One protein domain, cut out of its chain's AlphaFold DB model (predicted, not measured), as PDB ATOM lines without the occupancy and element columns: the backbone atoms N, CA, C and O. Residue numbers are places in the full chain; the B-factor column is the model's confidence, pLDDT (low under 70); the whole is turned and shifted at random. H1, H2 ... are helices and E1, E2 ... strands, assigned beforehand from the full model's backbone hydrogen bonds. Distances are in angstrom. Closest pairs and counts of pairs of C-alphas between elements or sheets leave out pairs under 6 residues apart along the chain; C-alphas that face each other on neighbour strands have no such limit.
ATOM      1  N   LYS A 479     328.187 439.612 393.129       71.06
ATOM      2  CA  LYS A 479     328.145 438.336 393.862       71.06
ATOM      3  C   LYS A 479     329.240 438.244 394.922       71.06
ATOM      4  O   LYS A 479     328.947 437.842 396.043       71.06
ATOM      5  N   ALA A 480     330.472 438.635 394.589       68.19
ATOM      6  CA  ALA A 480     331.591 438.628 395.531       68.19
ATOM      7  C   ALA A 480     331.328 439.571 396.714       68.19
ATOM      8  O   ALA A 480     331.416 439.157 397.865       68.19
ATOM      9  N   TRP A 481     330.878 440.795 396.434       82.12
ATOM     10  CA  TRP A 481     330.518 441.788 397.446       82.12
ATOM     11  C   TRP A 481     329.360 441.326 398.336       82.12
ATOM     12  O   TRP A 481     329.437 441.385 399.561       82.12
ATOM     13  N   LYS A 482     328.289 440.794 397.743       81.81
ATOM     14  CA  LYS A 482     327.160 440.241 398.500       81.81
ATOM     15  C   LYS A 482     327.610 439.071 399.370       81.81
ATOM     16  O   LYS A 482     327.228 439.034 400.528       81.81
ATOM     17  N   ASN A 483     328.453 438.166 398.875       80.88
ATOM     18  CA  ASN A 483     329.001 437.066 399.680       80.88
ATOM     19  C   ASN A 483     329.926 437.559 400.804       80.88
ATOM     20  O   ASN A 483     329.956 436.970 401.885       80.88
ATOM     21  N   ALA A 484     330.677 438.631 400.554       85.00
ATOM     22  CA  ALA A 484     331.587 439.223 401.521       85.00
ATOM     23  C   ALA A 484     330.839 439.819 402.720       85.00
ATOM     24  O   ALA A 484     331.309 439.656 403.841       85.00
ATOM     25  N   PHE A 485     329.670 440.434 402.509       91.31
ATOM     26  CA  PHE A 485     328.930 441.137 403.564       91.31
ATOM     27  C   PHE A 485     327.675 440.409 404.063       91.31
ATOM     28  O   PHE A 485     327.397 440.413 405.259       91.31
ATOM     29  N   ALA A 486     326.882 439.801 403.180       89.38
ATOM     30  CA  ALA A 486     325.547 439.319 403.522       89.38
ATOM     31  C   ALA A 486     325.557 438.278 404.649       89.38
ATOM     32  O   ALA A 486     326.237 437.256 404.580       89.38
ATOM     33  N   GLY A 487     324.734 438.522 405.667       90.81
ATOM     34  CA  GLY A 487     324.591 437.656 406.833       90.81
ATOM     35  C   GLY A 487     325.702 437.816 407.870       90.81
ATOM     36  O   GLY A 487     325.660 437.130 408.890       90.81
ATOM     37  N   LYS A 488     326.676 438.705 407.642       95.38
ATOM     38  CA  LYS A 488     327.813 438.909 408.539       95.38
ATOM     39  C   LYS A 488     327.614 440.136 409.413       95.38
ATOM     40  O   LYS A 488     326.953 441.106 409.040       95.38
ATOM     41  N   THR A 489     328.188 440.068 410.606       98.06
ATOM     42  CA  THR A 489     328.232 441.182 411.551       98.06
ATOM     43  C   THR A 489     329.684 441.529 411.795       98.06
ATOM     44  O   THR A 489     330.478 440.651 412.112       98.06
ATOM     45  N   PHE A 490     330.023 442.801 411.646       98.38
ATOM     46  CA  PHE A 490     331.363 443.317 411.881       98.38
ATOM     47  C   PHE A 490     331.350 444.308 413.037       98.38
ATOM     48  O   PHE A 490     330.320 444.911 413.332       98.38
ATOM     49  N   LYS A 491     332.490 444.492 413.690       98.19
ATOM     50  CA  LYS A 491     332.707 445.470 414.760       98.19
ATOM     51  C   LYS A 491     333.998 446.241 414.481       98.19
ATOM     52  O   LYS A 491     334.879 445.675 413.834       98.19
ATOM     53  N   PRO A 492     334.128 447.499 414.930       98.31
ATOM     54  CA  PRO A 492     335.401 448.207 414.854       98.31
ATOM     55  C   PRO A 492     336.541 447.375 415.457       98.31
ATOM     56  O   PRO A 492     336.367 446.756 416.513       98.31
ATOM     57  N   ASP A 493     337.694 447.355 414.795       97.75
ATOM     58  CA  ASP A 493     338.898 446.749 415.357       97.75
ATOM     59  C   ASP A 493     339.426 447.636 416.496       97.75
ATOM     60  O   ASP A 493     339.597 448.841 416.342       97.75
ATOM     61  N   VAL A 494     339.664 447.060 417.673       97.44
ATOM     62  CA  VAL A 494     340.185 447.804 418.834       97.44
ATOM     63  C   VAL A 494     341.712 447.841 418.882       97.44
ATOM     64  O   VAL A 494     342.281 448.580 419.679       97.44
ATOM     65  N   TYR A 495     342.380 447.048 418.050       96.31
ATOM     66  CA  TYR A 495     343.829 446.942 417.937       96.31
ATOM     67  C   TYR A 495     344.357 447.695 416.711       96.31
ATOM     68  O   TYR A 495     345.414 448.323 416.801       96.31
ATOM     69  N   TRP A 496     343.577 447.724 415.621       96.44
ATOM     70  CA  TRP A 496     343.879 448.470 414.391       96.44
ATOM     71  C   TRP A 496     342.773 449.459 413.980       96.44
ATOM     72  O   TRP A 496     342.344 449.535 412.838       96.44
ATOM     73  N   PHE A 497     342.310 450.248 414.942       96.81
ATOM     74  CA  PHE A 497     341.106 451.077 414.870       96.81
ATOM     75  C   PHE A 497     340.947 452.012 413.656       96.81
ATOM     76  O   PHE A 497     339.899 452.013 413.001       96.81
ATOM     77  N   VAL A 498     341.946 452.849 413.388       97.25
ATOM     78  CA  VAL A 498     341.880 453.902 412.369       97.25
ATOM     79  C   VAL A 498     343.255 454.116 411.755       97.25
ATOM     80  O   VAL A 498     344.268 453.920 412.429       97.25
ATOM     81  N   ASP A 499     343.302 454.544 410.500       97.38
ATOM     82  CA  ASP A 499     344.535 454.973 409.849       97.38
ATOM     83  C   ASP A 499     344.293 456.163 408.906       97.38
ATOM     84  O   ASP A 499     343.151 456.509 408.594       97.38
ATOM     85  N   TRP A 500     345.380 456.804 408.481       95.56
ATOM     86  CA  TRP A 500     345.385 457.947 407.575       95.56
ATOM     87  C   TRP A 500     346.172 457.609 406.312       95.56
ATOM     88  O   TRP A 500     347.371 457.338 406.375       95.56
ATOM     89  N   VAL A 501     345.503 457.644 405.163       95.88
ATOM     90  CA  VAL A 501     346.069 457.252 403.867       95.88
ATOM     91  C   VAL A 501     345.815 458.319 402.799       95.88
ATOM     92  O   VAL A 501     344.998 459.225 402.982       95.88
ATOM     93  N   GLY A 502     346.534 458.230 401.680       93.19
ATOM     94  CA  GLY A 502     346.290 459.072 400.507       93.19
ATOM     95  C   GLY A 502     344.964 458.757 399.805       93.19
ATOM     96  O   GLY A 502     344.288 457.776 400.114       93.19
ATOM     97  N   GLY A 503     344.589 459.587 398.831       86.62
ATOM     98  CA  GLY A 503     343.407 459.367 397.994       86.62
ATOM     99  C   GLY A 503     343.457 458.110 397.110       86.62
ATOM    100  O   GLY A 503     344.493 457.465 396.921       86.62
ATOM    101  N   ALA A 504     342.304 457.779 396.526       79.38
ATOM    102  CA  ALA A 504     342.170 456.763 395.484       79.38
ATOM    103  C   ALA A 504     343.064 457.062 394.254       79.38
ATOM    104  O   ALA A 504     343.377 458.223 393.985       79.38
ATOM    105  N   PRO A 505     343.441 456.044 393.455       68.81
ATOM    106  CA  PRO A 505     343.136 454.618 393.629       68.81
ATOM    107  C   PRO A 505     344.117 453.887 394.559       68.81
ATOM    108  O   PRO A 505     343.876 452.735 394.902       68.81
ATOM    109  N   GLY A 506     345.225 454.532 394.937       71.00
ATOM    110  CA  GLY A 506     346.343 453.869 395.606       71.00
ATOM    111  C   GLY A 506     346.187 453.711 397.115       71.00
ATOM    112  O   GLY A 506     346.760 452.777 397.661       71.00
ATOM    113  N   PHE A 507     345.457 454.616 397.785       86.19
ATOM    114  CA  PHE A 507     345.305 454.636 399.250       86.19
ATOM    115  C   PHE A 507     346.622 454.390 400.005       86.19
ATOM    116  O   PHE A 507     346.672 453.703 401.022       86.19
ATOM    117  N   SER A 508     347.719 454.925 399.470       87.69
ATOM    118  CA  SER A 508     349.065 454.656 399.959       87.69
ATOM    119  C   SER A 508     349.352 455.416 401.249       87.69
ATOM    120  O   SER A 508     348.851 456.526 401.445       87.69
ATOM    121  N   GLY A 509     350.239 454.872 402.074       90.94
ATOM    122  CA  GLY A 509     350.625 455.459 403.352       90.94
ATOM    123  C   GLY A 509     350.055 454.660 404.516       90.94
ATOM    124  O   GLY A 509     349.987 453.435 404.449       90.94
ATOM    125  N   GLY A 510     349.678 455.360 405.579       91.75
ATOM    126  CA  GLY A 510     349.319 454.760 406.857       91.75
ATOM    127  C   GLY A 510     350.397 454.975 407.914       91.75
ATOM    128  O   GLY A 510     351.595 455.023 407.628       91.75
ATOM    129  N   TRP A 511     349.956 455.144 409.151       94.62
ATOM    130  CA  TRP A 511     350.788 455.331 410.333       94.62
ATOM    131  C   TRP A 511     350.461 454.319 411.440       94.62
ATOM    132  O   TRP A 511     351.181 454.269 412.442       94.62
ATOM    133  N   THR A 512     349.403 453.510 411.284       95.06
ATOM    134  CA  THR A 512     348.983 452.523 412.287       95.06
ATOM    135  C   THR A 512     349.251 451.079 411.861       95.06
ATOM    136  O   THR A 512     349.530 450.763 410.709       95.06
ATOM    137  N   SER A 513     349.215 450.183 412.841       94.06
ATOM    138  CA  SER A 513     349.442 448.741 412.737       94.06
ATOM    139  C   SER A 513     348.501 448.010 413.708       94.06
ATOM    140  O   SER A 513     347.979 448.655 414.626       94.06
ATOM    141  N   PRO A 514     348.379 446.669 413.636       92.94
ATOM    142  CA  PRO A 514     347.630 445.883 414.623       92.94
ATOM    143  C   PRO A 514     348.094 446.046 416.077       92.94
ATOM    144  O   PRO A 514     347.424 445.594 416.992       92.94
ATOM    145  N   SER A 515     349.265 446.636 416.321       93.88
ATOM    146  CA  SER A 515     349.775 446.894 417.673       93.88
ATOM    147  C   SER A 515     349.630 448.345 418.132       93.88
ATOM    148  O   SER A 515     350.054 448.670 419.237       93.88
ATOM    149  N   THR A 516     349.078 449.233 417.299       95.81
ATOM    150  CA  THR A 516     349.081 450.681 417.564       95.81
ATOM    151  C   THR A 516     348.090 451.103 418.647       95.81
ATOM    152  O   THR A 516     348.335 452.096 419.336       95.81
ATOM    153  N   PHE A 517     346.980 450.374 418.792       96.25
ATOM    154  CA  PHE A 517     345.935 450.673 419.771       96.25
ATOM    155  C   PHE A 517     345.850 449.582 420.853       96.25
ATOM    156  O   PHE A 517     346.828 449.295 421.541       96.25
ATOM    157  N   GLY A 518     344.681 448.979 421.064       95.19
ATOM    158  CA  GLY A 518     344.457 447.994 422.116       95.19
ATOM    159  C   GLY A 518     344.358 448.643 423.497       95.19
ATOM    160  O   GLY A 518     343.502 449.499 423.737       95.19
ATOM    161  N   ASP A 519     345.214 448.209 424.423       95.56
ATOM    162  CA  ASP A 519     345.232 448.676 425.818       95.56
ATOM    163  C   ASP A 519     346.089 449.944 426.040       95.56
ATOM    164  O   ASP A 519     346.148 450.453 427.163       95.56
ATOM    165  N   ASP A 520     346.753 450.473 425.003       94.00
ATOM    166  CA  ASP A 520     347.558 451.698 425.100       94.00
ATOM    167  C   ASP A 520     346.722 452.965 424.861       94.00
ATOM    168  O   ASP A 520     346.507 453.405 423.733       94.00
ATOM    169  N   TYR A 521     346.295 453.601 425.953       96.19
ATOM    170  CA  TYR A 521     345.567 454.878 425.932       96.19
ATOM    171  C   TYR A 521     346.478 456.109 426.036       96.19
ATOM    172  O   TYR A 521     345.999 457.220 426.271       96.19
ATOM    173  N   THR A 522     347.797 455.927 425.947       93.50
ATOM    174  CA  THR A 522     348.774 457.000 426.167       93.50
ATOM    175  C   THR A 522     349.423 457.467 424.877       93.50
ATOM    176  O   THR A 522     349.411 458.671 424.616       93.50
ATOM    177  N   SER A 523     349.920 456.553 424.038       93.75
ATOM    178  CA  SER A 523     350.642 456.921 422.811       93.75
ATOM    179  C   SER A 523     349.751 457.654 421.807       93.75
ATOM    180  O   SER A 523     350.197 458.591 421.151       93.75
ATOM    181  N   ASN A 524     348.469 457.280 421.748       95.94
ATOM    182  CA  ASN A 524     347.483 457.844 420.827       95.94
ATOM    183  C   ASN A 524     346.268 458.447 421.543       95.94
ATOM    184  O   ASN A 524     345.178 458.491 420.984       95.94
ATOM    185  N   GLY A 525     346.456 458.969 422.762       95.50
ATOM    186  CA  GLY A 525     345.375 459.493 423.616       95.50
ATOM    187  C   GLY A 525     344.528 460.629 423.017       95.50
ATOM    188  O   GLY A 525     343.471 460.961 423.544       95.50
ATOM    189  N   TRP A 526     344.977 461.233 421.915       95.69
ATOM    190  CA  TRP A 526     344.242 462.252 421.160       95.69
ATOM    191  C   TRP A 526     343.108 461.672 420.291       95.69
ATOM    192  O   TRP A 526     342.201 462.407 419.909       95.69
ATOM    193  N   VAL A 527     343.144 460.368 419.996       96.94
ATOM    194  CA  VAL A 527     342.129 459.647 419.206       96.94
ATOM    195  C   VAL A 527     341.676 458.345 419.868       96.94
ATOM    196  O   VAL A 527     340.580 457.878 419.591       96.94
ATOM    197  N   TRP A 528     342.474 457.772 420.769       97.81
ATOM    198  CA  TRP A 528     342.204 456.490 421.410       97.81
ATOM    199  C   TRP A 528     342.298 456.590 422.933       97.81
ATOM    200  O   TRP A 528     343.377 456.747 423.501       97.81
ATOM    201  N   ASP A 529     341.152 456.470 423.600       96.56
ATOM    202  CA  ASP A 529     341.042 456.371 425.054       96.56
ATOM    203  C   ASP A 529     340.042 455.269 425.455       96.56
ATOM    204  O   ASP A 529     339.399 454.636 424.613       96.56
ATOM    205  N   ALA A 530     339.885 455.035 426.761       96.19
ATOM    206  CA  ALA A 530     338.973 454.011 427.272       96.19
ATOM    207  C   ALA A 530     337.494 454.251 426.894       96.19
ATOM    208  O   ALA A 530     336.733 453.292 426.777       96.19
ATOM    209  N   ASN A 531     337.073 455.505 426.691       95.44
ATOM    210  CA  ASN A 531     335.710 455.823 426.260       95.44
ATOM    211  C   ASN A 531     335.528 455.541 424.764       95.44
ATOM    212  O   ASN A 531     334.498 454.991 424.380       95.44
ATOM    213  N   VAL A 532     336.525 455.869 423.931       96.94
ATOM    214  CA  VAL A 532     336.543 455.525 422.498       96.94
ATOM    215  C   VAL A 532     336.440 454.015 422.335       96.94
ATOM    216  O   VAL A 532     335.568 453.533 421.612       96.94
ATOM    217  N   ARG A 533     337.262 453.263 423.076       97.31
ATOM    218  CA  ARG A 533     337.217 451.802 423.065       97.31
ATOM    219  C   ARG A 533     335.852 451.262 423.485       97.31
ATOM    220  O   ARG A 533     335.340 450.367 422.826       97.31
ATOM    221  N   ALA A 534     335.240 451.813 424.534       96.19
ATOM    222  CA  ALA A 534     333.916 451.378 424.975       96.19
ATOM    223  C   ALA A 534     332.839 451.585 423.891       96.19
ATOM    224  O   ALA A 534     331.973 450.727 423.715       96.19
ATOM    225  N   VAL A 535     332.904 452.691 423.138       96.94
ATOM    226  CA  VAL A 535     332.022 452.911 421.980       96.94
ATOM    227  C   VAL A 535     332.323 451.894 420.876       96.94
ATOM    228  O   VAL A 535     331.391 451.245 420.402       96.94
ATOM    229  N   ALA A 536     333.596 451.692 420.524       97.25
ATOM    230  CA  ALA A 536     334.029 450.737 419.500       97.25
ATOM    231  C   ALA A 536     333.572 449.298 419.809       97.25
ATOM    232  O   ALA A 536     332.982 448.641 418.956       97.25
ATOM    233  N   GLU A 537     333.751 448.831 421.047       96.81
ATOM    234  CA  GLU A 537     333.324 447.496 421.491       96.81
ATOM    235  C   GLU A 537     331.797 447.340 421.533       96.81
ATOM    236  O   GLU A 537     331.284 446.233 421.367       96.81
ATOM    237  N   SER A 538     331.059 448.433 421.744       97.12
ATOM    238  CA  SER A 538     329.593 448.420 421.691       97.12
ATOM    239  C   SER A 538     329.039 448.410 420.264       97.12
ATOM    240  O   SER A 538     327.870 448.071 420.061       97.12
ATOM    241  N   ALA A 539     329.854 448.820 419.288       98.12
ATOM    242  CA  ALA A 539     329.412 449.063 417.930       98.12
ATOM    243  C   ALA A 539     329.419 447.784 417.081       98.12
ATOM    244  O   ALA A 539     330.371 447.010 417.081       98.12
ATOM    245  N   THR A 540     328.360 447.584 416.297       98.44
ATOM    246  CA  THR A 540     328.257 446.499 415.315       98.44
ATOM    247  C   THR A 540     327.623 446.995 414.026       98.44
ATOM    248  O   THR A 540     326.678 447.778 414.062       98.44
ATOM    249  N   LEU A 541     328.117 446.504 412.893       98.44
ATOM    250  CA  LEU A 541     327.552 446.661 411.558       98.44
ATOM    251  C   LEU A 541     327.100 445.288 411.062       98.44
ATOM    252  O   LEU A 541     327.920 444.458 410.667       98.44
ATOM    253  N   ARG A 542     325.794 445.028 411.102       97.81
ATOM    254  CA  ARG A 542     325.204 443.785 410.596       97.81
ATOM    255  C   ARG A 542     324.671 443.994 409.192       97.81
ATOM    256  O   ARG A 542     323.785 444.820 408.999       97.81
ATOM    257  N   PHE A 543     325.171 443.222 408.239       96.81
ATOM    258  CA  PHE A 543     324.745 443.285 406.849       96.81
ATOM    259  C   PHE A 543     323.787 442.139 406.535       96.81
ATOM    260  O   PHE A 543     324.071 440.977 406.821       96.81
ATOM    261  N   GLU A 544     322.649 442.440 405.919       93.06
ATOM    262  CA  GLU A 544     321.627 441.447 405.577       93.06
ATOM    263  C   GLU A 544     321.087 441.664 404.169       93.06
ATOM    264  O   GLU A 544     321.000 442.791 403.686       93.06
ATOM    265  N   LEU A 545     320.693 440.572 403.514       88.88
ATOM    266  CA  LEU A 545     319.966 440.641 402.253       88.88
ATOM    267  C   LEU A 545     318.465 440.708 402.523       88.88
ATOM    268  O   LEU A 545     317.885 439.794 403.109       88.88
ATOM    269  N   ASN A 546     317.829 441.768 402.036       82.12
ATOM    270  CA  ASN A 546     316.381 441.899 401.984       82.12
ATOM    271  C   ASN A 546     315.925 441.778 400.523       82.12
ATOM    272  O   ASN A 546     315.854 442.757 399.774       82.12
ATOM    273  N   GLY A 547     315.694 440.537 400.086       80.19
ATOM    274  CA  GLY A 547     315.613 440.211 398.661       80.19
ATOM    275  C   GLY A 547     316.987 440.360 398.002       80.19
ATOM    276  O   GLY A 547     317.965 439.812 398.500       80.19
ATOM    277  N   ASP A 548     317.067 441.128 396.912       74.88
ATOM    278  CA  ASP A 548     318.325 441.375 396.185       74.88
ATOM    279  C   ASP A 548     319.121 442.584 396.713       74.88
ATOM    280  O   ASP A 548     320.214 442.870 396.215       74.88
ATOM    281  N   LYS A 549     318.572 443.318 397.690       82.81
ATOM    282  CA  LYS A 549     319.182 444.527 398.256       82.81
ATOM    283  C   LYS A 549     319.961 444.206 399.523       82.81
ATOM    284  O   LYS A 549     319.468 443.476 400.380       82.81
ATOM    285  N   LEU A 550     321.148 444.790 399.641       91.94
ATOM    286  CA  LEU A 550     321.957 444.724 400.850       91.94
ATOM    287  C   LEU A 550     321.537 445.859 401.793       91.94
ATOM    288  O   LEU A 550     321.450 447.016 401.386       91.94
ATOM    289  N   ASN A 551     321.272 445.522 403.045       95.94
ATOM    290  CA  ASN A 551     321.003 446.463 404.123       95.94
ATOM    291  C   ASN A 551     322.099 446.357 405.178       95.94
ATOM    292  O   ASN A 551     322.691 445.292 405.344       95.94
ATOM    293  N   VAL A 552     322.335 447.447 405.904       97.88
ATOM    294  CA  VAL A 552     323.219 447.464 407.074       97.88
ATOM    295  C   VAL A 552     322.474 448.003 408.284       97.88
ATOM    296  O   VAL A 552     321.799 449.031 408.203       97.88
ATOM    297  N   THR A 553     322.601 447.313 409.411       98.31
ATOM    298  CA  THR A 553     322.132 447.754 410.722       98.31
ATOM    299  C   THR A 553     323.337 448.090 411.592       98.31
ATOM    300  O   THR A 553     324.114 447.202 411.941       98.31
ATOM    301  N   LEU A 554     323.468 449.363 411.957       98.38
ATOM    302  CA  LEU A 554     324.388 449.838 412.984       98.38
ATOM    303  C   LEU A 554     323.710 449.719 414.352       98.38
ATOM    304  O   LEU A 554     322.633 450.280 414.538       98.38
ATOM    305  N   ASN A 555     324.354 449.061 415.313       98.25
ATOM    306  CA  ASN A 555     324.052 449.217 416.741       98.25
ATOM    307  C   ASN A 555     325.281 449.780 417.444       98.25
ATOM    308  O   ASN A 555     326.382 449.407 417.069       98.25
ATOM    309  N   GLN A 556     325.107 450.637 418.448       97.31
ATOM    310  CA  GLN A 556     326.185 451.125 419.318       97.31
ATOM    311  C   GLN A 556     325.605 451.726 420.603       97.31
ATOM    312  O   GLN A 556     324.420 452.060 420.656       97.31
ATOM    313  N   ILE A 557     326.447 451.969 421.603       94.00
ATOM    314  CA  ILE A 557     326.141 452.894 422.694       94.00
ATOM    315  C   ILE A 557     326.568 454.295 422.250       94.00
ATOM    316  O   ILE A 557     327.752 454.569 422.074       94.00
ATOM    317  N   LYS A 558     325.602 455.200 422.089       90.12
ATOM    318  CA  LYS A 558     325.833 456.599 421.719       90.12
ATOM    319  C   LYS A 558     325.527 457.489 422.914       90.12
ATOM    320  O   LYS A 558     324.405 457.472 423.405       90.12
ATOM    321  N   GLU A 559     326.515 458.239 423.400       86.62
ATOM    322  CA  GLU A 559     326.366 459.120 424.576       86.62
ATOM    323  C   GLU A 559     325.755 458.406 425.810       86.62
ATOM    324  O   GLU A 559     324.995 458.985 426.585       86.62
ATOM    325  N   GLY A 560     326.082 457.121 425.996       84.44
ATOM    326  CA  GLY A 560     325.612 456.314 427.129       84.44
ATOM    327  C   GLY A 560     324.211 455.710 426.978       84.44
ATOM    328  O   GLY A 560     323.707 455.134 427.942       84.44
ATOM    329  N   VAL A 561     323.580 455.814 425.803       90.44
ATOM    330  CA  VAL A 561     322.296 455.166 425.493       90.44
ATOM    331  C   VAL A 561     322.404 454.242 424.282       90.44
ATOM    332  O   VAL A 561     323.142 454.525 423.339       90.44
ATOM    333  N   ASP A 562     321.644 453.146 424.295       95.56
ATOM    334  CA  ASP A 562     321.559 452.232 423.154       95.56
ATOM    335  C   ASP A 562     321.007 452.968 421.925       95.56
ATOM    336  O   ASP A 562     319.952 453.610 421.972       95.56
ATOM    337  N   TYR A 563     321.716 452.850 420.808       97.00
ATOM    338  CA  TYR A 563     321.359 453.428 419.521       97.00
ATOM    339  C   TYR A 563     321.373 452.347 418.443       97.00
ATOM    340  O   TYR A 563     322.279 451.516 418.393       97.00
ATOM    341  N   SER A 564     320.377 452.382 417.559       97.56
ATOM    342  CA  SER A 564     320.291 451.493 416.404       97.56
ATOM    343  C   SER A 564     319.757 452.245 415.188       97.56
ATOM    344  O   SER A 564     318.805 453.023 415.302       97.56
ATOM    345  N   ALA A 565     320.361 452.012 414.026       97.81
ATOM    346  CA  ALA A 565     319.941 452.563 412.744       97.81
ATOM    347  C   ALA A 565     320.080 451.504 411.652       97.81
ATOM    348  O   ALA A 565     321.015 450.713 411.664       97.81
ATOM    349  N   THR A 566     319.148 451.476 410.700       97.88
ATOM    350  CA  THR A 566     319.201 450.568 409.545       97.88
ATOM    351  C   THR A 566     319.091 451.368 408.258       97.88
ATOM    352  O   THR A 566     318.231 452.243 408.154       97.88
ATOM    353  N   GLY A 567     319.966 451.066 407.304       96.62
ATOM    354  CA  GLY A 567     320.063 451.736 406.015       96.62
ATOM    355  C   GLY A 567     320.195 450.771 404.844       96.62
ATOM    356  O   GLY A 567     320.430 449.571 405.014       96.62
ATOM    357  N   ASP A 568     320.036 451.315 403.646       96.56
ATOM    358  CA  ASP A 568     320.338 450.639 402.389       96.56
ATOM    359  C   ASP A 568     321.841 450.741 402.091       96.56
ATOM    360  O   ASP A 568     322.482 451.749 402.407       96.56
ATOM    361  N   VAL A 569     322.386 449.697 401.463       96.38
ATOM    362  CA  VAL A 569     323.753 449.663 400.938       96.38
ATOM    363  C   VAL A 569     323.696 449.463 399.430       96.38
ATOM    364  O   VAL A 569     323.210 448.439 398.943       96.38
ATOM    365  N   THR A 570     324.206 450.439 398.681       92.69
ATOM    366  CA  THR A 570     324.402 450.316 397.231       92.69
ATOM    367  C   THR A 570     325.886 450.167 396.942       92.69
ATOM    368  O   THR A 570     326.690 450.968 397.406       92.69
ATOM    369  N   ILE A 571     326.250 449.137 396.181       88.06
ATOM    370  CA  ILE A 571     327.643 448.838 395.847       88.06
ATOM    371  C   ILE A 571     327.936 449.369 394.449       88.06
ATOM    372  O   ILE A 571     327.294 448.960 393.478       88.06
ATOM    373  N   ASN A 572     328.929 450.244 394.351       84.69
ATOM    374  CA  ASN A 572     329.585 450.588 393.102       84.69
ATOM    375  C   ASN A 572     330.953 449.897 393.085       84.69
ATOM    376  O   ASN A 572     331.933 450.411 393.620       84.69
ATOM    377  N   ALA A 573     330.987 448.704 392.493       74.69
ATOM    378  CA  ALA A 573     332.183 447.869 392.443       74.69
ATOM    379  C   ALA A 573     333.299 448.475 391.578       74.69
ATOM    380  O   ALA A 573     334.462 448.202 391.835       74.69
ATOM    381  N   ALA A 574     332.962 449.298 390.578       71.50
ATOM    382  CA  ALA A 574     333.961 449.905 389.699       71.50
ATOM    383  C   ALA A 574     334.836 450.926 390.438       71.50
ATOM    384  O   ALA A 574     336.041 450.975 390.214       71.50
ATOM    385  N   ASP A 575     334.229 451.684 391.353       78.25
ATOM    386  CA  ASP A 575     334.907 452.741 392.108       78.25
ATOM    387  C   ASP A 575     335.250 452.317 393.550       78.25
ATOM    388  O   ASP A 575     335.712 453.134 394.344       78.25
ATOM    389  N   ASN A 576     335.015 451.046 393.910       84.44
ATOM    390  CA  ASN A 576     335.145 450.519 395.274       84.44
ATOM    391  C   ASN A 576     334.339 451.316 396.314       84.44
ATOM    392  O   ASN A 576     334.816 451.577 397.414       84.44
ATOM    393  N   ILE A 577     333.103 451.704 395.992       91.81
ATOM    394  CA  ILE A 577     332.258 452.504 396.888       91.81
ATOM    395  C   ILE A 577     331.112 451.660 397.449       91.81
ATOM    396  O   ILE A 577     330.312 451.081 396.709       91.81
ATOM    397  N   LEU A 578     330.976 451.665 398.776       94.56
ATOM    398  CA  LEU A 578     329.745 451.325 399.478       94.56
ATOM    399  C   LEU A 578     329.000 452.620 399.796       94.56
ATOM    400  O   LEU A 578     329.347 453.343 400.728       94.56
ATOM    401  N   ASN A 579     327.936 452.901 399.052       96.62
ATOM    402  CA  ASN A 579     327.003 453.944 399.444       96.62
ATOM    403  C   ASN A 579     326.131 453.418 400.589       96.62
ATOM    404  O   ASN A 579     325.316 452.519 400.380       96.62
ATOM    405  N   ILE A 580     326.316 453.964 401.790       97.75
ATOM    406  CA  ILE A 580     325.602 453.570 403.003       97.75
ATOM    407  C   ILE A 580     324.663 454.705 403.407       97.75
ATOM    408  O   ILE A 580     325.085 455.816 403.732       97.75
ATOM    409  N   SER A 581     323.357 454.432 403.400       96.94
ATOM    410  CA  SER A 581     322.328 455.470 403.541       96.94
ATOM    411  C   SER A 581     322.137 456.004 404.971       96.94
ATOM    412  O   SER A 581     321.209 456.778 405.216       96.94
ATOM    413  N   ILE A 582     322.944 455.548 405.929       97.44
ATOM    414  CA  ILE A 582     322.932 455.987 407.327       97.44
ATOM    415  C   ILE A 582     324.335 456.445 407.741       97.44
ATOM    416  O   ILE A 582     325.317 455.928 407.210       97.44
ATOM    417  N   PRO A 583     324.454 457.374 408.704       96.75
ATOM    418  CA  PRO A 583     325.740 457.659 409.326       96.75
ATOM    419  C   PRO A 583     326.315 456.411 410.014       96.75
ATOM    420  O   PRO A 583     325.558 455.613 410.576       96.75
ATOM    421  N   LEU A 584     327.640 456.256 409.974       96.25
ATOM    422  CA  LEU A 584     328.353 455.167 410.648       96.25
ATOM    423  C   LEU A 584     328.659 455.507 412.119       96.25
ATOM    424  O   LEU A 584     328.047 456.407 412.699       96.25
ATOM    425  N   VAL A 585     329.548 454.721 412.735       97.31
ATOM    426  CA  VAL A 585     329.826 454.723 414.177       97.31
ATOM    427  C   VAL A 585     330.138 456.134 414.674       97.31
ATOM    428  O   VAL A 585     330.980 456.831 414.116       97.31
ATOM    429  N   ASP A 586     329.440 456.552 415.728       96.69
ATOM    430  CA  ASP A 586     329.510 457.913 416.256       96.69
ATOM    431  C   ASP A 586     330.247 457.942 417.593       96.69
ATOM    432  O   ASP A 586     329.748 457.445 418.602       96.69
ATOM    433  N   TYR A 587     331.415 458.576 417.582       96.12
ATOM    434  CA  TYR A 587     332.295 458.732 418.735       96.12
ATOM    435  C   TYR A 587     332.090 460.066 419.475       96.12
ATOM    436  O   TYR A 587     332.967 460.504 420.230       96.12
ATOM    437  N   ALA A 588     330.957 460.746 419.270       93.75
ATOM    438  CA  ALA A 588     330.606 461.965 419.993       93.75
ATOM    439  C   ALA A 588     330.763 461.802 421.518       93.75
ATOM    440  O   ALA A 588     330.378 460.795 422.111       93.75
ATOM    441  N   GLY A 589     331.353 462.816 422.156       90.31
ATOM    442  CA  GLY A 589     331.633 462.805 423.595       90.31
ATOM    443  C   GLY A 589     332.916 462.070 424.008       90.31
ATOM    444  O   GLY A 589     333.194 461.995 425.203       90.31
ATOM    445  N   THR A 590     333.714 461.574 423.057       94.19
ATOM    446  CA  THR A 590     335.016 460.922 423.301       94.19
ATOM    447  C   THR A 590     336.172 461.669 422.613       94.19
ATOM    448  O   THR A 590     335.940 462.624 421.859       94.19
ATOM    449  N   ALA A 591     337.420 461.229 422.833       95.62
ATOM    450  CA  ALA A 591     338.597 461.764 422.136       95.62
ATOM    451  C   ALA A 591     338.494 461.648 420.598       95.62
ATOM    452  O   ALA A 591     338.975 462.517 419.876       95.62
ATOM    453  N   ALA A 592     337.777 460.640 420.093       96.19
ATOM    454  CA  ALA A 592     337.569 460.370 418.670       96.19
ATOM    455  C   ALA A 592     336.381 461.124 418.036       96.19
ATOM    456  O   ALA A 592     335.987 460.827 416.910       96.19
ATOM    457  N   SER A 593     335.785 462.108 418.719       94.62
ATOM    458  CA  SER A 593     334.572 462.804 418.237       94.62
ATOM    459  C   SER A 593     334.719 463.522 416.883       94.62
ATOM    460  O   SER A 593     333.720 463.853 416.249       94.62
ATOM    461  N   TRP A 594     335.950 463.739 416.418       93.75
ATOM    462  CA  TRP A 594     336.278 464.369 415.137       93.75
ATOM    463  C   TRP A 594     336.362 463.381 413.956       93.75
ATOM    464  O   TRP A 594     336.436 463.820 412.808       93.75
ATOM    465  N   LEU A 595     336.307 462.063 414.202       93.31
ATOM    466  CA  LEU A 595     336.434 461.030 413.162       93.31
ATOM    467  C   LEU A 595     335.277 461.002 412.158       93.31
ATOM    468  O   LEU A 595     335.423 460.379 411.115       93.31
ATOM    469  N   GLY A 596     334.186 461.733 412.408       91.38
ATOM    470  CA  GLY A 596     333.078 461.919 411.471       91.38
ATOM    471  C   GLY A 596     332.241 460.658 411.235       91.38
ATOM    472  O   GLY A 596     332.705 459.531 411.357       91.38
ATOM    473  N   THR A 597     330.968 460.849 410.896       95.12
ATOM    474  CA  THR A 597     330.003 459.747 410.705       95.12
ATOM    475  C   THR A 597     329.503 459.634 409.265       95.12
ATOM    476  O   THR A 597     328.690 458.766 408.958       95.12
ATOM    477  N   VAL A 598     329.987 460.510 408.382       96.06
ATOM    478  CA  VAL A 598     329.665 460.602 406.952       96.06
ATOM    479  C   VAL A 598     330.917 461.026 406.176       96.06
ATOM    480  O   VAL A 598     331.887 461.504 406.770       96.06
ATOM    481  N   ASN A 599     330.883 460.893 404.851       95.75
ATOM    482  CA  ASN A 599     331.949 461.328 403.950       95.75
ATOM    483  C   ASN A 599     331.620 462.686 403.306       95.75
ATOM    484  O   ASN A 599     331.361 462.799 402.110       95.75
ATOM    485  N   ASP A 600     331.583 463.740 404.113       92.62
ATOM    486  CA  ASP A 600     331.208 465.099 403.702       92.62
ATOM    487  C   ASP A 600     332.100 465.712 402.607       92.62
ATOM    488  O   ASP A 600     331.682 466.654 401.933       92.62
ATOM    489  N   LYS A 601     333.289 465.141 402.391       94.12
ATOM    490  CA  LYS A 601     334.251 465.525 401.351       94.12
ATOM    491  C   LYS A 601     334.371 464.502 400.219       94.12
ATOM    492  O   LYS A 601     335.346 464.542 399.472       94.12
ATOM    493  N   SER A 602     333.397 463.600 400.063       93.56
ATOM    494  CA  SER A 602     333.430 462.595 398.996       93.56
ATOM    495  C   SER A 602     333.635 463.246 397.616       93.56
ATOM    496  O   SER A 602     332.852 464.129 397.248       93.56
ATOM    497  N   PRO A 603     334.612 462.781 396.813       90.94
ATOM    498  CA  PRO A 603     334.814 463.246 395.439       90.94
ATOM    499  C   PRO A 603     333.583 463.115 394.527       90.94
ATOM    500  O   PRO A 603     333.452 463.856 393.555       90.94
ATOM    501  N   THR A 604     332.646 462.215 394.844       90.19
ATOM    502  CA  THR A 604     331.383 462.047 394.099       90.19
ATOM    503  C   THR A 604     330.337 463.117 394.437       90.19
ATOM    504  O   THR A 604     329.301 463.211 393.775       90.19
ATOM    505  N   GLY A 605     330.567 463.903 395.494       91.25
ATOM    506  CA  GLY A 605     329.601 464.836 396.073       91.25
ATOM    507  C   GLY A 605     328.516 464.173 396.929       91.25
ATOM    508  O   GLY A 605     327.621 464.865 397.414       91.25
ATOM    509  N   ASN A 606     328.567 462.852 397.128       94.25
ATOM    510  CA  ASN A 606     327.600 462.111 397.932       94.25
ATOM    511  C   ASN A 606     328.199 461.718 399.288       94.25
ATOM    512  O   ASN A 606     329.110 460.897 399.363       94.25
ATOM    513  N   SER A 607     327.656 462.275 400.372       95.56
ATOM    514  CA  SER A 607     328.189 462.063 401.722       95.56
ATOM    515  C   SER A 607     327.940 460.674 402.309       95.56
ATOM    516  O   SER A 607     328.490 460.343 403.359       95.56
ATOM    517  N   SER A 608     327.133 459.857 401.633       97.25
ATOM    518  CA  SER A 608     326.915 458.454 401.975       97.25
ATOM    519  C   SER A 608     327.934 457.507 401.337       97.25
ATOM    520  O   SER A 608     327.883 456.315 401.625       97.25
ATOM    521  N   ASP A 609     328.835 457.988 400.481       96.56
ATOM    522  CA  ASP A 609     329.819 457.138 399.809       96.56
ATOM    523  C   ASP A 609     331.006 456.831 400.725       96.56
ATOM    524  O   ASP A 609     331.758 457.728 401.103       96.56
ATOM    525  N   TRP A 610     331.196 455.555 401.051       97.00
ATOM    526  CA  TRP A 610     332.354 455.047 401.784       97.00
ATOM    527  C   TRP A 610     333.230 454.219 400.858       97.00
ATOM    528  O   TRP A 610     332.733 453.334 400.166       97.00
ATOM    529  N   TYR A 611     334.532 454.482 400.859       94.88
ATOM    530  CA  TYR A 611     335.471 453.777 399.991       94.88
ATOM    531  C   TYR A 611     335.929 452.486 400.661       94.88
ATOM    532  O   TYR A 611     336.384 452.505 401.798       94.88
ATOM    533  N   PHE A 612     335.808 451.359 399.975       93.25
ATOM    534  CA  PHE A 612     336.420 450.110 400.394       93.25
ATOM    535  C   PHE A 612     337.919 450.191 400.115       93.25
ATOM    536  O   PHE A 612     338.331 450.304 398.960       93.25
ATOM    537  N   VAL A 613     338.732 450.141 401.167       92.88
ATOM    538  CA  VAL A 613     340.184 450.316 401.056       92.88
ATOM    539  C   VAL A 613     340.889 448.992 401.328       92.88
ATOM    540  O   VAL A 613     340.646 448.343 402.344       92.88
ATOM    541  N   SER A 614     341.773 448.585 400.413       88.56
ATOM    542  CA  SER A 614     342.679 447.466 400.672       88.56
ATOM    543  C   SER A 614     343.890 447.992 401.435       88.56
ATOM    544  O   SER A 614     344.726 448.678 400.858       88.56
ATOM    545  N   HIS A 615     343.957 447.707 402.735       89.88
ATOM    546  CA  HIS A 615     345.017 448.188 403.627       89.88
ATOM    547  C   HIS A 615     345.405 447.103 404.621       89.88
ATOM    548  O   HIS A 615     344.549 446.358 405.103       89.88
ATOM    549  N   GLY A 616     346.700 446.993 404.918       85.12
ATOM    550  CA  GLY A 616     347.180 446.037 405.916       85.12
ATOM    551  C   GLY A 616     346.969 444.560 405.565       85.12
ATOM    552  O   GLY A 616     346.883 443.726 406.461       85.12
ATOM    553  N   GLY A 617     346.839 444.237 404.274       83.56
ATOM    554  CA  GLY A 617     346.517 442.893 403.784       83.56
ATOM    555  C   GLY A 617     345.017 442.574 403.738       83.56
ATOM    556  O   GLY A 617     344.637 441.588 403.107       83.56
ATOM    557  N   SER A 618     344.153 443.401 404.334       83.88
ATOM    558  CA  SER A 618     342.695 443.248 404.260       83.88
ATOM    559  C   SER A 618     342.180 443.584 402.865       83.88
ATOM    560  O   SER A 618     342.508 444.630 402.309       83.88
ATOM    561  N   ASN A 619     341.347 442.716 402.301       84.50
ATOM    562  CA  ASN A 619     340.680 442.911 401.020       84.50
ATOM    563  C   ASN A 619     339.364 442.112 400.976       84.50
ATOM    564  O   ASN A 619     339.009 441.389 401.908       84.50
ATOM    565  N   LEU A 620     338.607 442.233 399.882       79.94
ATOM    566  CA  LEU A 620     337.277 441.624 399.781       79.94
ATOM    567  C   LEU A 620     337.302 440.087 399.906       79.94
ATOM    568  O   LEU A 620     336.350 439.500 400.417       79.94
ATOM    569  N   SER A 621     338.383 439.432 399.462       75.06
ATOM    570  CA  SER A 621     338.496 437.967 399.439       75.06
ATOM    571  C   SER A 621     338.810 437.349 400.804       75.06
ATOM    572  O   SER A 621     338.453 436.197 401.047       75.06
ATOM    573  N   ASN A 622     339.429 438.108 401.713       80.12
ATOM    574  CA  ASN A 622     339.857 437.625 403.027       80.12
ATOM    575  C   ASN A 622     339.136 438.308 404.199       80.12
ATOM    576  O   ASN A 622     339.548 438.153 405.352       80.12
ATOM    577  N   ILE A 623     338.020 438.986 403.913       89.81
ATOM    578  CA  ILE A 623     337.202 439.744 404.869       89.81
ATOM    579  C   ILE A 623     336.775 438.938 406.106       89.81
ATOM    580  O   ILE A 623     336.632 439.493 407.192       89.81
ATOM    581  N   ASP A 624     336.612 437.620 405.967       86.75
ATOM    582  CA  ASP A 624     336.238 436.724 407.071       86.75
ATOM    583  C   ASP A 624     337.352 436.531 408.101       86.75
ATOM    584  O   ASP A 624     337.088 436.142 409.235       86.75
ATOM    585  N   THR A 625     338.595 436.802 407.706       89.44
ATOM    586  CA  THR A 625     339.783 436.636 408.553       89.44
ATOM    587  C   THR A 625     340.425 437.965 408.921       89.44
ATOM    588  O   THR A 625     340.847 438.130 410.059       89.44
ATOM    589  N   GLN A 626     340.472 438.911 407.982       89.88
ATOM    590  CA  GLN A 626     341.163 440.192 408.138       89.88
ATOM    591  C   GLN A 626     340.203 441.378 408.273       89.88
ATOM    592  O   GLN A 626     340.641 442.498 408.514       89.88
ATOM    593  N   GLY A 627     338.892 441.176 408.124       93.94
ATOM    594  CA  GLY A 627     337.947 442.286 408.107       93.94
ATOM    595  C   GLY A 627     338.100 443.181 406.871       93.94
ATOM    596  O   GLY A 627     338.609 442.759 405.835       93.94
ATOM    597  N   PHE A 628     337.633 444.422 406.963       95.75
ATOM    598  CA  PHE A 628     337.696 445.395 405.870       95.75
ATOM    599  C   PHE A 628     337.858 446.824 406.376       95.75
ATOM    600  O   PHE A 628     337.527 447.126 407.523       95.75
ATOM    601  N   TRP A 629     338.323 447.709 405.492       97.38
ATOM    602  CA  TRP A 629     338.459 449.132 405.776       97.38
ATOM    603  C   TRP A 629     337.430 449.958 405.013       97.38
ATOM    604  O   TRP A 629     337.236 449.762 403.811       97.38
ATOM    605  N   LEU A 630     336.803 450.910 405.707       97.31
ATOM    606  CA  LEU A 630     335.971 451.944 405.091       97.31
ATOM    607  C   LEU A 630     336.635 453.309 405.211       97.31
ATOM    608  O   LEU A 630     336.939 453.754 406.313       97.31
ATOM    609  N   GLY A 631     336.815 453.975 404.077       96.81
ATOM    610  CA  GLY A 631     337.428 455.286 403.955       96.81
ATOM    611  C   GLY A 631     336.419 456.417 403.806       96.81
ATOM    612  O   GLY A 631     335.493 456.331 402.993       96.81
ATOM    613  N   ARG A 632     336.649 457.506 404.544       95.62
ATOM    614  CA  ARG A 632     336.049 458.826 404.306       95.62
ATOM    615  C   ARG A 632     337.141 459.834 403.976       95.62
ATOM    616  O   ARG A 632     338.195 459.831 404.606       95.62
ATOM    617  N   TYR A 633     336.869 460.727 403.038       95.62
ATOM    618  CA  TYR A 633     337.778 461.823 402.731       95.62
ATOM    619  C   TYR A 633     337.710 462.873 403.848       95.62
ATOM    620  O   TYR A 633     336.624 463.277 404.270       95.62
ATOM    621  N   THR A 634     338.869 463.309 404.336       93.56
ATOM    622  CA  THR A 634     339.017 464.447 405.259       93.56
ATOM    623  C   THR A 634     339.378 465.729 404.529       93.56
ATOM    624  O   THR A 634     338.935 466.805 404.935       93.56
ATOM    625  N   SER A 635     340.126 465.612 403.436       92.75
ATOM    626  CA  SER A 635     340.374 466.669 402.460       92.75
ATOM    627  C   SER A 635     340.230 466.087 401.061       92.75
ATOM    628  O   SER A 635     340.559 464.925 400.836       92.75
ATOM    629  N   SER A 636     339.663 466.866 400.142       90.56
ATOM    630  CA  SER A 636     339.486 466.454 398.752       90.56
ATOM    631  C   SER A 636     339.722 467.624 397.808       90.56
ATOM    632  O   SER A 636     339.053 468.657 397.902       90.56
ATOM    633  N   VAL A 637     340.612 467.438 396.836       89.81
ATOM    634  CA  VAL A 637     340.852 468.401 395.754       89.81
ATOM    635  C   VAL A 637     339.569 468.628 394.956       89.81
ATOM    636  O   VAL A 637     339.247 469.760 394.592       89.81
ATOM    637  N   ALA A 638     338.766 467.577 394.751       86.44
ATOM    638  CA  ALA A 638     337.460 467.686 394.099       86.44
ATOM    639  C   ALA A 638     336.460 468.532 394.914       86.44
ATOM    640  O   ALA A 638     335.580 469.175 394.338       86.44
ATOM    641  N   ALA A 639     336.619 468.582 396.239       83.62
ATOM    642  CA  ALA A 639     335.851 469.441 397.139       83.62
ATOM    643  C   ALA A 639     336.489 470.830 397.366       83.62
ATOM    644  O   ALA A 639     335.952 471.626 398.142       83.62
ATOM    645  N   GLY A 640     337.594 471.139 396.677       87.38
ATOM    646  CA  GLY A 640     338.289 472.426 396.726       87.38
ATOM    647  C   GLY A 640     339.365 472.557 397.809       87.38
ATOM    648  O   GLY A 640     339.769 473.685 398.091       87.38
ATOM    649  N   ASP A 641     339.809 471.453 398.412       92.62
ATOM    650  CA  ASP A 641     340.934 471.434 399.355       92.62
ATOM    651  C   ASP A 641     342.288 471.274 398.622       92.62
ATOM    652  O   ASP A 641     342.339 471.103 397.404       92.62
ATOM    653  N   GLU A 642     343.405 471.375 399.350       91.50
ATOM    654  CA  GLU A 642     344.759 471.379 398.761       91.50
ATOM    655  C   GLU A 642     345.276 469.982 398.379       91.50
ATOM    656  O   GLU A 642     346.144 469.859 397.513       91.50
ATOM    657  N   ASN A 643     344.756 468.935 399.016       91.88
ATOM    658  CA  ASN A 643     345.178 467.551 398.836       91.88
ATOM    659  C   ASN A 643     344.014 466.571 399.059       91.88
ATOM    660  O   ASN A 643     342.958 466.951 399.567       91.88
ATOM    661  N   ASP A 644     344.234 465.317 398.664       92.19
ATOM    662  CA  ASP A 644     343.334 464.199 398.941       92.19
ATOM    663  C   ASP A 644     343.871 463.393 400.126       92.19
ATOM    664  O   ASP A 644     344.905 462.727 400.020       92.19
ATOM    665  N   GLU A 645     343.145 463.422 401.239       94.44
ATOM    666  CA  GLU A 645     343.442 462.617 402.419       94.44
ATOM    667  C   GLU A 645     342.214 461.836 402.867       94.44
ATOM    668  O   GLU A 645     341.091 462.353 402.876       94.44
ATOM    669  N   VAL A 646     342.439 460.585 403.265       96.69
ATOM    670  CA  VAL A 646     341.384 459.643 403.621       96.69
ATOM    671  C   VAL A 646     341.660 459.061 405.003       96.69
ATOM    672  O   VAL A 646     342.705 458.463 405.251       96.69
ATOM    673  N   LEU A 647     340.681 459.192 405.894       97.12
ATOM    674  CA  LEU A 647     340.615 458.420 407.130       97.12
ATOM    675  C   LEU A 647     339.944 457.089 406.850       97.12
ATOM    676  O   LEU A 647     338.813 457.065 406.359       97.12
ATOM    677  N   ILE A 648     340.611 456.002 407.213       97.75
ATOM    678  CA  ILE A 648     340.090 454.648 407.053       97.75
ATOM    679  C   ILE A 648     339.824 454.007 408.412       97.75
ATOM    680  O   ILE A 648     340.619 454.143 409.339       97.75
ATOM    681  N   PHE A 649     338.701 453.302 408.527       98.12
ATOM    682  CA  PHE A 649     338.261 452.616 409.744       98.12
ATOM    683  C   PHE A 649     338.237 451.116 409.519       98.12
ATOM    684  O   PHE A 649     337.620 450.657 408.553       98.12
ATOM    685  N   HIS A 650     338.866 450.361 410.414       98.25
ATOM    686  CA  HIS A 650     338.934 448.911 410.298       98.25
ATOM    687  C   HIS A 650     337.778 448.243 411.022       98.25
ATOM    688  O   HIS A 650     337.469 448.561 412.174       98.25
ATOM    689  N   TYR A 651     337.153 447.286 410.348       98.38
ATOM    690  CA  TYR A 651     336.071 446.481 410.885       98.38
ATOM    691  C   TYR A 651     336.408 445.005 410.745       98.38
ATOM    692  O   TYR A 651     336.588 444.509 409.636       98.38
ATOM    693  N   VAL A 652     336.417 444.289 411.864       97.75
ATOM    694  CA  VAL A 652     336.663 442.844 411.929       97.75
ATOM    695  C   VAL A 652     335.373 442.086 412.195       97.75
ATOM    696  O   VAL A 652     334.401 442.641 412.715       97.75
ATOM    697  N   LEU A 653     335.338 440.809 411.816       96.44
ATOM    698  CA  LEU A 653     334.170 439.963 412.030       96.44
ATOM    699  C   LEU A 653     333.859 439.870 413.537       96.44
ATOM    700  O   LEU A 653     334.746 439.651 414.364       96.44
ATOM    701  N   ALA A 654     332.599 440.085 413.909       90.94
ATOM    702  CA  ALA A 654     332.131 439.863 415.268       90.94
ATOM    703  C   ALA A 654     331.831 438.365 415.439       90.94
ATOM    704  O   ALA A 654     330.992 437.834 414.713       90.94
TER     705      ALA A 654
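This is residues 479 to 654 of the 655 residues of an uncharacterized protein of Porphyromonadaceae bacterium NLAE-zl-C104 (UniProt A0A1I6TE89). This is a small closed barrel of eight strands: E3, E4 and E5 make one wall, E8 and E9 another, and the short strands E1, E6 and E7 complete the ring. E2 is paired onto E9 as an extra strand, the small helices H1 and H3 lie outside the barrel, and H2 sits beside the ends of E1 and E4. The 176 printed residues include three named helices and nine named strands, in the order H1 E1 E2 H2 E3 E4 E5 E6 E7 H3 E8 E9; the neighbour strands are antiparallel. The class is mixed, helices and strands, with 84 residues, under half, in named elements. The whole is compact, with a radius of gyration of the C-alphas of 15.2 A, and spans 44 by 38 by 28 A.

Start at H1, residues 479 to 485, which is on the barrel and outside it, at a height over the sheet of 8.4 A. Its closest C-alphas to E3, residues 540 to 546, are those of Phe 485 and Phe 543, 5.7 A apart. Next, E1, residues 489 to 492, has E3 on one side, where N 490 and O 541 are 2.9 A apart, and E9, residues 645 to 653, on the other side, where N 491 and O 652 are 2.8 A apart, both within hydrogen-bond range. E2, residues 498 to 502, lies on the same side of E9 as E1, with N 501 and O 646 at 2.9 A. H2, residues 530 to 538, is only just at the sheet's level, with a height of 3.7 A; its closest C-alphas to E4, residues 549 to 558, are those of Ser 538 and Gln 556, 5.0 A apart. Now follow a meander, each strand the antiparallel neighbour of the one before, through E3, E4, E5 at 561 to 572, E6 at 577 to 580 and E7 at 609 to 613; look for N 542 and O 553 at 2.9 A, N 554 and O 565 at 2.8 A, N 570 and O 579 at 2.9 A, and N 578 and O 610 at 2.8 A. H3, residues 623 to 626, is on the barrel, outside it; the closest C-alphas of H3 and E9 are those of Asp 624 and Leu 653, 6.3 A apart. E8, residues 628 to 635, has E7 on one side, with N 611 and O 631 at 3.0 A, and E9 on the other side, with N 630 and O 649 at 3.0 A; E8 and E9 form a hairpin. In H1 and H2 every O i to N i+4 pair is within hydrogen-bond range; H3 is too short for one, and its one O i to N i+3 pair is not within range.

Find C-alpha 479 at (328.145, 438.336, 393.862), where H1 begins. The longest strand, E5, runs 33.5 A from C-alpha 561 at (322.296, 455.166, 425.493) to C-alpha 572; E4 measures 27.2 A and E8 21.7 A. E9 runs 26.3 A and ends at C-alpha 653, at (334.170, 439.963, 412.030).

The two C-alphas farthest apart are those of Thr 522 and Gly 547, 46.2 A. The printed part has no cut. Look for the long links at residues 503 to 529, from E2 to H2, and 581 to 608, from E6 to E7. The mean pLDDT of the printed part is 92.3, with residues 480 and 505 under 70.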